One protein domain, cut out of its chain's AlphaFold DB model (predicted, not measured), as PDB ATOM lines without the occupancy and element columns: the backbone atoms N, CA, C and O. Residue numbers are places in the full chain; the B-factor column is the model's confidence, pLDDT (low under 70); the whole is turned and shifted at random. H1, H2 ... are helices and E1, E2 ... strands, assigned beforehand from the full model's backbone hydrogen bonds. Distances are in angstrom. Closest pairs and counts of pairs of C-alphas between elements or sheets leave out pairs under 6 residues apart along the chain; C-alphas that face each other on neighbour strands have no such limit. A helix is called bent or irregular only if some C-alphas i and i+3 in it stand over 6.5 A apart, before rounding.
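AT A GLANCE: This is residues 6 to 69 of the 75 residues of an uncharacterized protein of Salmonella enterica subsp. enterica serovar Inverness str. R8-3668 (UniProt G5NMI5). A strongly twisted sheet of three strands, with its long strand E1 bent, has H1 packed on one face, and H2 lies beyond one end of E1, its residues 64 to 69 sticking out. The printed part has 64 residues, with named elements E1, E2, H1, E3, H2 in that order; the sheet runs E2 - E1 - E3, antiparallel, and the class is mixed. It is compact, radius of gyration of the C-alphas 12.3 A, spans 37 by 23 by 19 A.

IN THESE COORDINATES: E1, residues 7 to 16, begins at C-alpha (154.309, 106.863, 133.531), is 25.3 A long and bends by 61 degrees at residue 13. E2 is residues 25 to 30, 15.6 A; E3, 48 to 51, 10.4 A; H1, 33 to 44, 16.5 A; H2, 59 to 69, 15.6 A, ends at C-alpha (156.537, 96.538, 150.155).

HOW THE PARTS SIT: E1 and E2 form an antiparallel hairpin, N 9 and O 28 2.8 A apart; E1 and E3 are antiparallel, N 14 and O 50 3.0 A apart. E2, H1, E3 are a split strand-helix-strand unit, E1 between its strands, with a right-handed crossover. H1 on one face makes two layers, helix and sheet; its closest C-alphas to E2 are Ala 36 and Ala 30, 5.1 A. H2 is on the sheet, closest C-alphas Thr 59 and Val 8 of E1, 4.8 A; H1 and H2 are apart. In H1 and H2 every O i to N i+4 pair is within hydrogen-bond range.

THE WHOLE: The C-alphas farthest apart, Val 47 and Gly 68, are 37.4 A apart. The printed part has no cut and no long link. Residues 68 to 69 are under pLDDT 70.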
ATOM      1  N   MET A   6     152.915 111.434 133.965       93.44
ATOM      2  CA  MET A   6     154.176 110.693 133.905       93.44
ATOM      3  C   MET A   6     153.908 109.216 134.215       93.44
ATOM      4  O   MET A   6     153.216 108.903 135.183       93.44
ATOM      5  N   ARG A   7     154.462 108.318 133.402       96.12
ATOM      6  CA  ARG A   7     154.309 106.863 133.531       96.12
ATOM      7  C   ARG A   7     155.657 106.178 133.632       96.12
ATOM      8  O   ARG A   7     156.674 106.766 133.263       96.12
ATOM      9  N   VAL A   8     155.663 104.934 134.102       97.56
ATOM     10  CA  VAL A   8     156.860 104.090 134.117       97.56
ATOM     11  C   VAL A   8     156.756 103.063 133.001       97.56
ATOM     12  O   VAL A   8     155.858 102.227 132.996       97.56
ATOM     13  N   TYR A   9     157.712 103.106 132.080       98.06
ATOM     14  CA  TYR A   9     157.836 102.151 130.989       98.06
ATOM     15  C   TYR A   9     159.012 101.209 131.223       98.06
ATOM     16  O   TYR A   9     160.078 101.633 131.675       98.06
ATOM     17  N   GLN A  10     158.838  99.943 130.865       98.38
ATOM     18  CA  GLN A  10     159.915  98.977 130.741       98.38
ATOM     19  C   GLN A  10     160.358  98.886 129.281       98.38
ATOM     20  O   GLN A  10     159.563  98.611 128.386       98.38
ATOM     21  N   ILE A  11     161.648  99.100 129.056       98.44
ATOM     22  CA  ILE A  11     162.315  98.909 127.773       98.44
ATOM     23  C   ILE A  11     163.006  97.553 127.796       98.44
ATOM     24  O   ILE A  11     163.798  97.292 128.702       98.44
ATOM     25  N   ALA A  12     162.725  96.722 126.792       98.31
ATOM     26  CA  ALA A  12     163.486  95.515 126.508       98.31
ATOM     27  C   ALA A  12     164.485  95.807 125.378       98.31
ATOM     28  O   ALA A  12     164.088  96.162 124.267       98.31
ATOM     29  N   PHE A  13     165.781  95.688 125.654       98.19
ATOM     30  CA  PHE A  13     166.850  96.012 124.711       98.19
ATOM     31  C   PHE A  13     167.964  94.970 124.787       98.19
ATOM     32  O   PHE A  13     168.425  94.630 125.869       98.19
ATOM     33  N   SER A  14     168.428  94.482 123.640       97.81
ATOM     34  CA  SER A  14     169.614  93.624 123.566       97.81
ATOM     35  C   SER A  14     170.729  94.390 122.879       97.81
ATOM     36  O   SER A  14     170.595  94.745 121.709       97.81
ATOM     37  N   GLY A  15     171.820  94.664 123.593       96.94
ATOM     38  CA  GLY A  15     172.932  95.414 123.029       96.94
ATOM     39  C   GLY A  15     173.942  95.902 124.052       96.94
ATOM     40  O   GLY A  15     174.031  95.397 125.173       96.94
ATOM     41  N   ARG A  16     174.738  96.883 123.634       97.62
ATOM     42  CA  ARG A  16     175.868  97.404 124.401       97.62
ATOM     43  C   ARG A  16     176.096  98.887 124.150       97.62
ATOM     44  O   ARG A  16     175.740  99.418 123.096       97.62
ATOM     45  N   ASP A  17     176.751  99.524 125.102       97.00
ATOM     46  CA  ASP A  17     177.341 100.848 124.963       97.00
ATOM     47  C   ASP A  17     178.876 100.738 124.817       97.00
ATOM     48  O   ASP A  17     179.434  99.665 124.532       97.00
ATOM     49  N   ALA A  18     179.569 101.867 124.977       96.44
ATOM     50  CA  ALA A  18     181.028 101.929 124.948       96.44
ATOM     51  C   ALA A  18     181.695 101.217 126.141       96.44
ATOM     52  O   ALA A  18     182.858 100.827 126.042       96.44
ATOM     53  N   GLN A  19     180.981 101.041 127.255       94.94
ATOM     54  CA  GLN A  19     181.476 100.451 128.497       94.94
ATOM     55  C   GLN A  19     181.168  98.951 128.608       94.94
ATOM     56  O   GLN A  19     181.881  98.238 129.311       94.94
ATOM     57  N   GLY A  20     180.162  98.440 127.896       95.25
ATOM     58  CA  GLY A  20     179.835  97.019 127.895       95.25
ATOM     59  C   GLY A  20     178.374  96.721 127.588       95.25
ATOM     60  O   GLY A  20     177.658  97.517 126.989       95.25
ATOM     61  N   VAL A  21     177.943  95.515 127.955       95.81
ATOM     62  CA  VAL A  21     176.568  95.047 127.739       95.81
ATOM     63  C   VAL A  21     175.599  95.856 128.602       95.81
ATOM     64  O   VAL A  21     175.825  96.024 129.799       95.81
ATOM     65  N   LEU A  22     174.508  96.321 127.992       96.38
ATOM     66  CA  LEU A  22     173.444  97.034 128.695       96.38
ATOM     67  C   LEU A  22     172.454  96.055 129.349       96.38
ATOM     68  O   LEU A  22     172.260  94.947 128.840       96.38
ATOM     69  N   PRO A  23     171.784  96.448 130.450       95.19
ATOM     70  CA  PRO A  23     170.725  95.639 131.044       95.19
ATOM     71  C   PRO A  23     169.604  95.357 130.043       95.19
ATOM     72  O   PRO A  23     169.096  96.277 129.400       95.19
ATOM     73  N   MET A  24     169.173  94.093 129.968       96.81
ATOM     74  CA  MET A  24     168.130  93.686 129.024       96.81
ATOM     75  C   MET A  24     166.795  94.393 129.283       96.81
ATOM     76  O   MET A  24     166.110  94.765 128.337       96.81
ATOM     77  N   PHE A  25     166.441  94.601 130.555       97.38
ATOM     78  CA  PHE A  25     165.227  95.302 130.963       97.38
ATOM     79  C   PHE A  25     165.581  96.562 131.743       97.38
ATOM     80  O   PHE A  25     166.279  96.499 132.754       97.38
ATOM     81  N   THR A  26     165.075  97.707 131.292       96.94
ATOM     82  CA  THR A  26     165.329  99.006 131.923       96.94
ATOM     83  C   THR A  26     164.022  99.747 132.166       96.94
ATOM     84  O   THR A  26     163.219  99.904 131.249       96.94
ATOM     85  N   ARG A  27     163.813 100.241 133.391       97.38
ATOM     86  CA  ARG A  27     162.662 101.090 133.734       97.38
ATOM     87  C   ARG A  27     163.001 102.563 133.479       97.38
ATOM     88  O   ARG A  27     164.035 103.050 133.938       97.38
ATOM     89  N   VAL A  28     162.129 103.279 132.776       96.69
ATOM     90  CA  VAL A  28     162.265 104.712 132.465       96.69
ATOM     91  C   VAL A  28     160.940 105.434 132.681       96.69
ATOM     92  O   VAL A  28     159.873 104.872 132.443       96.69
ATOM     93  N   GLN A  29     161.000 106.687 133.127       96.19
ATOM     94  CA  GLN A  29     159.814 107.530 133.247       96.19
ATOM     95  C   GLN A  29     159.629 108.367 131.986       96.19
ATOM     96  O   GLN A  29     160.576 108.996 131.516       96.19
ATOM     97  N   ALA A  30     158.418 108.371 131.437       96.56
ATOM     98  CA  ALA A  30     158.071 109.184 130.280       96.56
ATOM     99  C   ALA A  30     156.559 109.418 130.195       96.56
ATOM    100  O   ALA A  30     155.764 108.711 130.806       96.56
ATOM    101  N   MET A  31     156.157 110.388 129.372       95.12
ATOM    102  CA  MET A  31     154.740 110.663 129.085       95.12
ATOM    103  C   MET A  31     154.136 109.672 128.078       95.12
ATOM    104  O   MET A  31     152.924 109.496 128.022       95.12
ATOM    105  N   THR A  32     154.977 109.061 127.238       95.94
ATOM    106  CA  THR A  32     154.577 108.131 126.171       95.94
ATOM    107  C   THR A  32     155.649 107.062 125.971       95.94
ATOM    108  O   THR A  32     156.819 107.302 126.275       95.94
ATOM    109  N   GLY A  33     155.290 105.928 125.358       95.31
ATOM    110  CA  GLY A  33     156.256 104.882 124.997       95.31
ATOM    111  C   GLY A  33     157.376 105.392 124.077       95.31
ATOM    112  O   GLY A  33     158.553 105.153 124.329       95.31
ATOM    113  N   LYS A  34     157.063 106.215 123.067       96.81
ATOM    114  CA  LYS A  34     158.104 106.840 122.225       96.81
ATOM    115  C   LYS A  34     159.047 107.732 123.046       96.81
ATOM    116  O   LYS A  34     160.253 107.746 122.803       96.81
ATOM    117  N   GLY A  35     158.506 108.453 124.029       97.25
ATOM    118  CA  GLY A  35     159.298 109.218 124.991       97.25
ATOM    119  C   GLY A  35     160.207 108.332 125.847       97.25
ATOM    120  O   GLY A  35     161.351 108.700 126.083       97.25
ATOM    121  N   ALA A  36     159.738 107.147 126.240       97.69
ATOM    122  CA  ALA A  36     160.525 106.171 126.991       97.69
ATOM    123  C   ALA A  36     161.732 105.656 126.193       97.69
ATOM    124  O   ALA A  36     162.842 105.630 126.720       97.69
ATOM    125  N   VAL A  37     161.548 105.327 124.907       97.75
ATOM    126  CA  VAL A  37     162.665 104.946 124.019       97.75
ATOM    127  C   VAL A  37     163.689 106.075 123.921       97.75
ATOM    128  O   VAL A  37     164.887 105.837 124.053       97.75
ATOM    129  N   ARG A  38     163.226 107.315 123.728       97.81
ATOM    130  CA  ARG A  38     164.114 108.481 123.652       97.81
ATOM    131  C   ARG A  38     164.911 108.668 124.945       97.81
ATOM    132  O   ARG A  38     166.128 108.791 124.879       97.81
ATOM    133  N   ALA A  39     164.244 108.623 126.097       97.56
ATOM    134  CA  ALA A  39     164.891 108.748 127.400       97.56
ATOM    135  C   ALA A  39     165.917 107.628 127.650       97.56
ATOM    136  O   ALA A  39     166.981 107.880 128.210       97.56
ATOM    137  N   PHE A  40     165.628 106.398 127.207       97.69
ATOM    138  CA  PHE A  40     166.579 105.287 127.259       97.69
ATOM    139  C   PHE A  40     167.833 105.568 126.418       97.69
ATOM    140  O   PHE A  40     168.944 105.451 126.931       97.69
ATOM    141  N   ILE A  41     167.666 105.984 125.158       97.00
ATOM    142  CA  ILE A  41     168.791 106.279 124.256       97.00
ATOM    143  C   ILE A  41     169.636 107.436 124.797       97.00
ATOM    144  O   ILE A  41     170.856 107.328 124.825       97.00
ATOM    145  N   GLU A  42     169.006 108.514 125.269       96.81
ATOM    146  CA  GLU A  42     169.714 109.671 125.834       96.81
ATOM    147  C   GLU A  42     170.495 109.306 127.107       96.81
ATOM    148  O   GLU A  42     171.586 109.827 127.328       96.81
ATOM    149  N   ARG A  43     169.970 108.390 127.931       95.69
ATOM    150  CA  ARG A  43     170.614 107.962 129.180       95.69
ATOM    151  C   ARG A  43     171.768 106.982 128.968       95.69
ATOM    152  O   ARG A  43     172.774 107.097 129.658       95.69
ATOM    153  N   TYR A  44     171.592 105.996 128.091       95.69
ATOM    154  CA  TYR A  44     172.530 104.874 127.951       95.69
ATOM    155  C   TYR A  44     173.420 104.963 126.714       95.69
ATOM    156  O   TYR A  44     174.424 104.265 126.649       95.69
ATOM    157  N   ASN A  45     173.068 105.805 125.738       96.75
ATOM    158  CA  ASN A  45     173.808 105.999 124.492       96.75
ATOM    159  C   ASN A  45     174.289 104.671 123.855       96.75
ATOM    160  O   ASN A  45     175.497 104.463 123.682       96.75
ATOM    161  N   PRO A  46     173.364 103.735 123.556       97.19
ATOM    162  CA  PRO A  46     173.727 102.430 123.019       97.19
ATOM    163  C   PRO A  46     174.468 102.582 121.687       97.19
ATOM    164  O   PRO A  46     174.028 103.302 120.793       97.19
ATOM    165  N   VAL A  47     175.579 101.862 121.543       97.56
ATOM    166  CA  VAL A  47     176.403 101.868 120.324       97.56
ATOM    167  C   VAL A  47     175.930 100.794 119.347       97.56
ATOM    168  O   VAL A  47     176.011 100.972 118.133       97.56
ATOM    169  N   SER A  48     175.421  99.672 119.860       97.06
ATOM    170  CA  SER A  48     174.820  98.620 119.042       97.06
ATOM    171  C   SER A  48     173.728  97.872 119.794       97.06
ATOM    172  O   SER A  48     173.724  97.818 121.026       97.06
ATOM    173  N   GLY A  49     172.803  97.284 119.037       96.31
ATOM    174  CA  GLY A  49     171.708  96.491 119.577       96.31
ATOM    175  C   GLY A  49     170.368  96.794 118.928       96.31
ATOM    176  O   GLY A  49     170.284  97.542 117.953       96.31
ATOM    177  N   TRP A  50     169.320  96.200 119.486       97.50
ATOM    178  CA  TRP A  50     167.949  96.370 119.027       97.50
ATOM    179  C   TRP A  50     166.964  96.352 120.198       97.50
ATOM    180  O   TRP A  50     167.161  95.666 121.206       97.50
ATOM    181  N   LEU A  51     165.881  97.116 120.045       97.50
ATOM    182  CA  LEU A  51     164.709  97.003 120.907       97.50
ATOM    183  C   LEU A  51     164.027  95.657 120.643       97.50
ATOM    184  O   LEU A  51     163.882  95.239 119.494       97.50
ATOM    185  N   LEU A  52     163.600  94.989 121.708       97.44
ATOM    186  CA  LEU A  52     162.928  93.688 121.671       97.44
ATOM    187  C   LEU A  52     161.402  93.852 121.716       97.44
ATOM    188  O   LEU A  52     160.719  93.151 122.457       97.44
ATOM    189  N   GLY A  53     160.881  94.803 120.940       96.94
ATOM    190  CA  GLY A  53     159.466  95.175 120.918       96.94
ATOM    191  C   GLY A  53     159.206  96.584 121.443       96.94
ATOM    192  O   GLY A  53     160.129  97.378 121.645       96.94
ATOM    193  N   ASP A  54     157.925  96.888 121.629       97.88
ATOM    194  CA  ASP A  54     157.480  98.189 122.117       97.88
ATOM    195  C   ASP A  54     157.700  98.341 123.635       97.88
ATOM    196  O   ASP A  54     157.678  97.353 124.372       97.88
ATOM    197  N   PRO A  55     157.882  99.578 124.135       97.75
ATOM    198  CA  PRO A  55     157.919  99.858 125.568       97.75
ATOM    199  C   PRO A  55     156.632  99.420 126.269       97.75
ATOM    200  O   PRO A  55     155.539  99.856 125.903       97.75
ATOM    201  N   GLU A  56     156.762  98.631 127.332       98.06
ATOM    202  CA  GLU A  56     155.624  98.182 128.137       98.06
ATOM    203  C   GLU A  56     155.324  99.208 129.239       98.06
ATOM    204  O   GLU A  56     156.213  99.556 130.012       98.06
ATOM    205  N   ASP A  57     154.085  99.696 129.336       97.31
ATOM    206  CA  ASP A  57     153.646 100.535 130.460       97.31
ATOM    207  C   ASP A  57     153.443  99.653 131.697       97.31
ATOM    208  O   ASP A  57     152.543  98.816 131.743       97.31
ATOM    209  N   ILE A  58     154.306  99.823 132.696       97.31
ATOM    210  CA  ILE A  58     154.300  99.032 133.930       97.31
ATOM    211  C   ILE A  58     153.904  99.870 135.148       97.31
ATOM    212  O   ILE A  58     154.162  99.459 136.279       97.31
ATOM    213  N   THR A  59     153.290 101.037 134.940       96.00
ATOM    214  CA  THR A  59     152.948 101.981 136.017       96.00
ATOM    215  C   THR A  59     152.158 101.304 137.139       96.00
ATOM    216  O   THR A  59     152.563 101.375 138.300       96.00
ATOM    217  N   ASP A  60     151.112 100.550 136.794       94.06
ATOM    218  CA  ASP A  60     150.277  99.840 137.771       94.06
ATOM    219  C   ASP A  60     151.049  98.742 138.516       94.06
ATOM    220  O   ASP A  60     150.825  98.510 139.705       94.06
ATOM    221  N   LYS A  61     151.981  98.057 137.836       94.06
ATOM    222  CA  LYS A  61     152.827  97.021 138.456       94.06
ATOM    223  C   LYS A  61     153.755  97.649 139.496       94.06
ATOM    224  O   LYS A  61     153.848  97.145 140.608       94.06
ATOM    225  N   VAL A  62     154.387  98.772 139.152       92.06
ATOM    226  CA  VAL A  62     155.297  99.505 140.045       92.06
ATOM    227  C   VAL A  62     154.557 100.076 141.257       92.06
ATOM    228  O   VAL A  62     155.076 100.013 142.368       92.06
ATOM    229  N   GLN A  63     153.342 100.599 141.072       90.75
ATOM    230  CA  GLN A  63     152.524 101.083 142.189       90.75
ATOM    231  C   GLN A  63     152.179  99.949 143.160       90.75
ATOM    232  O   GLN A  63     152.409 100.082 144.359       90.75
ATOM    233  N   LYS A  64     151.744  98.794 142.643       90.75
ATOM    234  CA  LYS A  64     151.461  97.612 143.471       90.75
ATOM    235  C   LYS A  64     152.696  97.077 144.199       90.75
ATOM    236  O   LYS A  64     152.584  96.667 145.350       90.75
ATOM    237  N   GLU A  65     153.868  97.081 143.556       88.62
ATOM    238  CA  GLU A  65     155.143  96.732 144.205       88.62
ATOM    239  C   GLU A  65     155.420  97.652 145.408       88.62
ATOM    240  O   GLU A  65     155.785  97.171 146.482       88.62
ATOM    241  N   ALA A  66     155.207  98.964 145.257       83.56
ATOM    242  CA  ALA A  66     155.412  99.939 146.327       83.56
ATOM    243  C   ALA A  66     154.406  99.776 147.482       83.56
ATOM    244  O   ALA A  66     154.791  99.843 148.649       83.56
ATOM    245  N   GLU A  67     153.135  99.517 147.171       80.94
ATOM    246  CA  GLU A  67     152.081  99.276 148.167       80.94
ATOM    247  C   GLU A  67     152.299  97.959 148.937       80.94
ATOM    248  O   GLU A  67     152.127  97.904 150.158       80.94
ATOM    249  N   GLY A  68     152.738  96.902 148.245       69.69
ATOM    250  CA  GLY A  68     153.037  95.602 148.849       69.69
ATOM    251  C   GLY A  68     154.283  95.620 149.740       69.69
ATOM    252  O   GLY A  68     154.290  94.996 150.801       69.69
ATOM    253  N   ALA A  69     155.314  96.383 149.365       61.84
ATOM    254  CA  ALA A  69     156.537  96.538 150.155       61.84
ATOM    255  C   ALA A  69     156.336  97.338 151.460       61.84
ATOM    256  O   ALA A  69     157.155  97.233 152.371       61.84
TER     257      ALA A  69